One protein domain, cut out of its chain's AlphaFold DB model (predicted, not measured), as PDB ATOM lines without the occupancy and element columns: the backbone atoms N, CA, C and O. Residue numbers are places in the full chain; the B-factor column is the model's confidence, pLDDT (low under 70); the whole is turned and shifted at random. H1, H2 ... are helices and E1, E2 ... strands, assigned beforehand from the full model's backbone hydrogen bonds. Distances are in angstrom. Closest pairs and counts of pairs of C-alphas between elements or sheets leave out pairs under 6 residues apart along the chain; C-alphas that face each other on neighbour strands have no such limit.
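AT A GLANCE: This is residues 2 to 45 of the 77 residues of an uncharacterized protein of Rubrimonas cliftonensis (UniProt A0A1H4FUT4). A long, narrow hairpin of two antiparallel strands, E1 and E2, makes most of the length, and one helix, H1, sets off at an angle from its open end, so that hairpin and helix form a corner. The turn end of the hairpin, residues 16 to 21, sticks out free, and the first residues, 2 to 7, trail away as a tail at the open end. The printed part has 44 residues with two named strands and one named helix, in the order E1, E2, H1; the sheet order is E1 - E2, antiparallel, and the class is mixed, helices and strands. The whole is loose, with a radius of gyration of the C-alphas of 12.5 A, and elongated, spanning 42 by 23 by 14 A.

IN THESE COORDINATES: Find C-alpha 8 at (15.676, 13.048, -49.089); from there E1, residues 8 to 17, runs 26.7 A from first to last C-alpha, with x falling to -9.438 at C-alpha 17. E2, residues 20 to 29, comes back over 27.9 A, from C-alpha 20 at (-12.299, 16.750, -45.403) to x of 15.541 at C-alpha 29. H1, residues 31 to 45, covers 21.3 A and ends at C-alpha 45, (6.383, -5.323, -42.940); watch y fall along it from 12.515 at C-alpha 31.

HOW THE PARTS SIT: Begin with the sheet: E1 and E2 are a hairpin, antiparallel, with 158 degrees between their N-to-C directions. At its open end the C-alphas of Ala 8 and Thr 29 face each other at 4.3 A, and near the turn those of Leu 16 and Glu 21 face each other at 4.6 A. Look at N 9 and O 28, 2.9 A apart, and at N 22 and O 15, 2.9 A apart, both within hydrogen-bond range. From the sheet go on to H1: its closest C-alpha pair with E1 is Tyr 9 and Ala 33, 4.8 A apart, and 6 pairs lie within 8 A. With E2 the closest C-alphas are those of Tyr 28 and Ala 36, 7.4 A apart, and 2 pairs lie within 8 A. In H1 every O i to N i+4 pair is within hydrogen-bond range.

THE WHOLE: The two C-alphas farthest apart are those of Thr 2 and Asp 18, 43.2 A. The printed part, residues 2 to 45 of a chain of 77, has no cut. The links E1 to E2 and E2 to H1 are both tight, with 2 residues and 1 residue between the elements. The mean pLDDT of the printed part is 82.0; look for values under 70 at residues 2 to 6 and 44 to 45, where the model's confidence is low.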
ATOM      1  N   THR A   2      25.139  -0.453 -52.737       43.16
ATOM      2  CA  THR A   2      24.476   0.812 -53.060       43.16
ATOM      3  C   THR A   2      24.236   1.540 -51.745       43.16
ATOM      4  O   THR A   2      23.455   1.066 -50.926       43.16
ATOM      5  N   ALA A   3      24.947   2.640 -51.495       49.78
ATOM      6  CA  ALA A   3      24.617   3.511 -50.376       49.78
ATOM      7  C   ALA A   3      23.189   4.021 -50.609       49.78
ATOM      8  O   ALA A   3      22.943   4.711 -51.601       49.78
ATOM      9  N   LEU A   4      22.248   3.625 -49.749       57.00
ATOM     10  CA  LEU A   4      20.913   4.209 -49.716       57.00
ATOM     11  C   LEU A   4      21.086   5.720 -49.556       57.00
ATOM     12  O   LEU A   4      21.529   6.200 -48.511       57.00
ATOM     13  N   ARG A   5      20.802   6.456 -50.631       55.06
ATOM     14  CA  ARG A   5      20.793   7.916 -50.643       55.06
ATOM     15  C   ARG A   5      19.745   8.369 -49.625       55.06
ATOM     16  O   ARG A   5      18.549   8.222 -49.843       55.06
ATOM     17  N   THR A   6      20.232   8.792 -48.464       61.38
ATOM     18  CA  THR A   6      19.462   9.212 -47.279       61.38
ATOM     19  C   THR A   6      19.257  10.729 -47.262       61.38
ATOM     20  O   THR A   6      18.926  11.320 -46.240       61.38
ATOM     21  N   ASP A   7      19.503  11.393 -48.389       74.56
ATOM     22  CA  ASP A   7      19.472  12.844 -48.515       74.56
ATOM     23  C   ASP A   7      18.044  13.399 -48.535       74.56
ATOM     24  O   ASP A   7      17.806  14.468 -47.962       74.56
ATOM     25  N   ALA A   8      17.086  12.672 -49.118       85.06
ATOM     26  CA  ALA A   8      15.676  13.048 -49.089       85.06
ATOM     27  C   ALA A   8      14.717  11.858 -49.242       85.06
ATOM     28  O   ALA A   8      15.053  10.854 -49.870       85.06
ATOM     29  N   TYR A   9      13.508  12.013 -48.703       88.00
ATOM     30  CA  TYR A   9      12.400  11.066 -48.825       88.00
ATOM     31  C   TYR A   9      11.097  11.826 -49.081       88.00
ATOM     32  O   TYR A   9      10.753  12.713 -48.305       88.00
ATOM     33  N   ASP A  10      10.388  11.514 -50.163       91.88
ATOM     34  CA  ASP A  10       9.079  12.100 -50.459       91.88
ATOM     35  C   ASP A  10       7.990  11.098 -50.052       91.88
ATOM     36  O   ASP A  10       7.923  10.011 -50.616       91.88
ATOM     37  N   ALA A  11       7.142  11.464 -49.088       88.69
ATOM     38  CA  ALA A  11       6.037  10.630 -48.616       88.69
ATOM     39  C   ALA A  11       4.683  11.196 -49.056       88.69
ATOM     40  O   ALA A  11       4.495  12.418 -49.112       88.69
ATOM     41  N   LEU A  12       3.724  10.309 -49.313       91.44
ATOM     42  CA  LEU A  12       2.317  10.658 -49.491       91.44
ATOM     43  C   LEU A  12       1.589  10.470 -48.161       91.44
ATOM     44  O   LEU A  12       1.639   9.398 -47.574       91.44
ATOM     45  N   LEU A  13       0.916  11.515 -47.687       87.75
ATOM     46  CA  LEU A  13       0.188  11.501 -46.423       87.75
ATOM     47  C   LEU A  13      -1.296  11.725 -46.683       87.75
ATOM     48  O   LEU A  13      -1.676  12.693 -47.349       87.75
ATOM     49  N   TRP A  14      -2.120  10.856 -46.112       90.19
ATOM     50  CA  TRP A  14      -3.563  11.038 -46.047       90.19
ATOM     51  C   TRP A  14      -3.888  11.869 -44.808       90.19
ATOM     52  O   TRP A  14      -3.560  11.487 -43.686       90.19
ATOM     53  N   ILE A  15      -4.480  13.043 -45.012       91.19
ATOM     54  CA  ILE A  15      -4.906  13.940 -43.941       91.19
ATOM     55  C   ILE A  15      -6.425  13.918 -43.891       91.19
ATOM     56  O   ILE A  15      -7.086  14.245 -44.877       91.19
ATOM     57  N   LEU A  16      -6.955  13.590 -42.715       92.94
ATOM     58  CA  LEU A  16      -8.365  13.719 -42.387       92.94
ATOM     59  C   LEU A  16      -8.516  14.824 -41.338       92.94
ATOM     60  O   LEU A  16      -8.058  14.673 -40.206       92.94
ATOM     61  N   ASP A  17      -9.117  15.945 -41.727       91.81
ATOM     62  CA  ASP A  17      -9.438  17.051 -40.822       91.81
ATOM     63  C   ASP A  17     -10.827  17.635 -41.119       91.81
ATOM     64  O   ASP A  17     -11.574  17.108 -41.947       91.81
ATOM     65  N   ASP A  18     -11.180  18.730 -40.442       95.00
ATOM     66  CA  ASP A  18     -12.489  19.386 -40.563       95.00
ATOM     67  C   ASP A  18     -12.801  19.893 -41.987       95.00
ATOM     68  O   ASP A  18     -13.962  20.156 -42.307       95.00
ATOM     69  N   ALA A  19     -11.792  20.034 -42.856       90.62
ATOM     70  CA  ALA A  19     -11.966  20.418 -44.257       90.62
ATOM     71  C   ALA A  19     -12.198  19.214 -45.190       90.62
ATOM     72  O   ALA A  19     -12.457  19.405 -46.381       90.62
ATOM     73  N   GLY A  20     -12.135  17.991 -44.660       89.00
ATOM     74  CA  GLY A  20     -12.299  16.750 -45.403       89.00
ATOM     75  C   GLY A  20     -10.980  16.069 -45.762       89.00
ATOM     76  O   GLY A  20      -9.881  16.580 -45.538       89.00
ATOM     77  N   GLU A  21     -11.115  14.869 -46.315       94.75
ATOM     78  CA  GLU A  21      -9.993  14.014 -46.684       94.75
ATOM     79  C   GLU A  21      -9.182  14.609 -47.839       94.75
ATOM     80  O   GLU A  21      -9.725  15.011 -48.873       94.75
ATOM     81  N   ARG A  22      -7.857  14.647 -47.677       92.81
ATOM     82  CA  ARG A  22      -6.933  15.056 -48.736       92.81
ATOM     83  C   ARG A  22      -5.619  14.300 -48.670       92.81
ATOM     84  O   ARG A  22      -5.118  13.987 -47.594       92.81
ATOM     85  N   VAL A  23      -5.016  14.103 -49.836       92.62
ATOM     86  CA  VAL A  23      -3.670  13.541 -49.965       92.62
ATOM     87  C   VAL A  23      -2.685  14.673 -50.219       92.62
ATOM     88  O   VAL A  23      -2.897  15.504 -51.105       92.62
ATOM     89  N   VAL A  24      -1.602  14.712 -49.448       90.38
ATOM     90  CA  VAL A  24      -0.519  15.687 -49.618       90.38
ATOM     91  C   VAL A  24       0.822  14.984 -49.768       90.38
ATOM     92  O   VAL A  24       1.064  13.944 -49.161       90.38
ATOM     93  N   THR A  25       1.724  15.573 -50.549       92.31
ATOM     94  CA  THR A  25       3.119  15.127 -50.611       92.31
ATOM     95  C   THR A  25       3.953  15.936 -49.628       92.31
ATOM     96  O   THR A  25       3.904  17.169 -49.632       92.31
ATOM     97  N   ARG A  26       4.757  15.257 -48.807       90.50
ATOM     98  CA  ARG A  26       5.722  15.893 -47.909       90.50
ATOM     99  C   ARG A  26       7.126  15.372 -48.182       90.50
ATOM    100  O   ARG A  26       7.365  14.172 -48.146       90.50
ATOM    101  N   ARG A  27       8.059  16.303 -48.394       91.88
ATOM    102  CA  ARG A  27       9.487  16.012 -48.539       91.88
ATOM    103  C   ARG A  27      10.192  16.102 -47.190       91.88
ATOM    104  O   ARG A  27      10.180  17.157 -46.559       91.88
ATOM    105  N   TYR A  28      10.841  15.020 -46.791       88.56
ATOM    106  CA  TYR A  28      11.760  14.938 -45.662       88.56
ATOM    107  C   TYR A  28      13.202  14.991 -46.161       88.56
ATOM    108  O   TYR A  28      13.498  14.573 -47.282       88.56
ATOM    109  N   THR A  29      14.113  15.498 -45.331       90.38
ATOM    110  CA  THR A  29      15.541  15.597 -45.674       90.38
ATOM    111  C   THR A  29      16.420  15.192 -44.497       90.38
ATOM    112  O   THR A  29      16.003  15.275 -43.341       90.38
ATOM    113  N   GLY A  30      17.637  14.728 -44.785       86.50
ATOM    114  CA  GLY A  30      18.608  14.346 -43.755       86.50
ATOM    115  C   GLY A  30      18.081  13.273 -42.793       86.50
ATOM    116  O   GLY A  30      17.544  12.254 -43.217       86.50
ATOM    117  N   ALA A  31      18.227  13.494 -41.483       84.50
ATOM    118  CA  ALA A  31      17.826  12.515 -40.467       84.50
ATOM    119  C   ALA A  31      16.317  12.204 -40.480       84.50
ATOM    120  O   ALA A  31      15.923  11.064 -40.246       84.50
ATOM    121  N   GLU A  32      15.473  13.186 -40.810       80.00
ATOM    122  CA  GLU A  32      14.023  12.981 -40.907       80.00
ATOM    123  C   GLU A  32      13.655  12.068 -42.080       80.00
ATOM    124  O   GLU A  32      12.718  11.282 -41.971       80.00
ATOM    125  N   ALA A  33      14.414  12.122 -43.181       87.31
ATOM    126  CA  ALA A  33      14.200  11.239 -44.327       87.31
ATOM    127  C   ALA A  33      14.476   9.773 -43.974       87.31
ATOM    128  O   ALA A  33      13.734   8.891 -44.395       87.31
ATOM    129  N   ALA A  34      15.515   9.515 -43.173       82.12
ATOM    130  CA  ALA A  34      15.834   8.170 -42.707       82.12
ATOM    131  C   ALA A  34      14.738   7.605 -41.788       82.12
ATOM    132  O   ALA A  34      14.362   6.445 -41.930       82.12
ATOM    133  N   LEU A  35      14.203   8.428 -40.881       81.81
ATOM    134  CA  LEU A  35      13.127   8.024 -39.972       81.81
ATOM    135  C   LEU A  35      11.808   7.779 -40.709       81.81
ATOM    136  O   LEU A  35      11.173   6.757 -40.479       81.81
ATOM    137  N   ALA A  36      11.415   8.686 -41.608       83.56
ATOM    138  CA  ALA A  36      10.185   8.541 -42.385       83.56
ATOM    139  C   ALA A  36      10.214   7.283 -43.262       83.56
ATOM    140  O   ALA A  36       9.228   6.559 -43.331       83.56
ATOM    141  N   ARG A  37      11.368   6.985 -43.867       83.06
ATOM    142  CA  ARG A  37      11.562   5.765 -44.647       83.06
ATOM    143  C   ARG A  37      11.494   4.502 -43.788       83.06
ATOM    144  O   ARG A  37      10.866   3.537 -44.191       83.06
ATOM    145  N   ALA A  38      12.132   4.509 -42.618       83.94
ATOM    146  CA  ALA A  38      12.102   3.361 -41.716       83.94
ATOM    147  C   ALA A  38      10.690   3.072 -41.185       83.94
ATOM    148  O   ALA A  38      10.353   1.913 -40.978       83.94
ATOM    149  N   ALA A  39       9.876   4.110 -40.964       81.69
ATOM    150  CA  ALA A  39       8.481   3.951 -40.565       81.69
ATOM    151  C   ALA A  39       7.634   3.324 -41.684       81.69
ATOM    152  O   ALA A  39       6.911   2.375 -41.425       81.69
ATOM    153  N   ASP A  40       7.789   3.800 -42.920       79.88
ATOM    154  CA  ASP A  40       7.076   3.262 -44.087       79.88
ATOM    155  C   ASP A  40       7.454   1.793 -44.354       79.88
ATOM    156  O   ASP A  40       6.597   0.934 -44.521       79.88
ATOM    157  N   GLU A  41       8.752   1.473 -44.275       79.06
ATOM    158  CA  GLU A  41       9.247   0.095 -44.393       79.06
ATOM    159  C   GLU A  41       8.751  -0.807 -43.241       79.06
ATOM    160  O   GLU A  41       8.573  -2.007 -43.436       79.06
ATOM    161  N   ALA A  42       8.525  -0.260 -42.040       76.50
ATOM    162  CA  ALA A  42       7.974  -1.013 -40.913       76.50
ATOM    163  C   ALA A  42       6.469  -1.285 -41.069       76.50
ATOM    164  O   ALA A  42       6.034  -2.394 -40.763       76.50
ATOM    165  N   ASP A  43       5.700  -0.317 -41.570       70.50
ATOM    166  CA  ASP A  43       4.274  -0.490 -41.881       70.50
ATOM    167  C   ASP A  43       4.078  -1.528 -42.998       70.50
ATOM    168  O   ASP A  43       3.238  -2.423 -42.870       70.50
ATOM    169  N   ASP A  44       4.909  -1.489 -44.046       67.75
ATOM    170  CA  ASP A  44       4.908  -2.498 -45.112       67.75
ATOM    171  C   ASP A  44       5.192  -3.907 -44.572       67.75
ATOM    172  O   ASP A  44       4.609  -4.882 -45.044       67.75
ATOM    173  N   LEU A  45       6.079  -4.039 -43.579       59.44
ATOM    174  CA  LEU A  45       6.383  -5.323 -42.940       59.44
ATOM    175  C   LEU A  45       5.265  -5.798 -42.008       59.44
ATOM    176  O   LEU A  45       4.993  -6.996 -41.969       59.44
TER     177      LEU A  45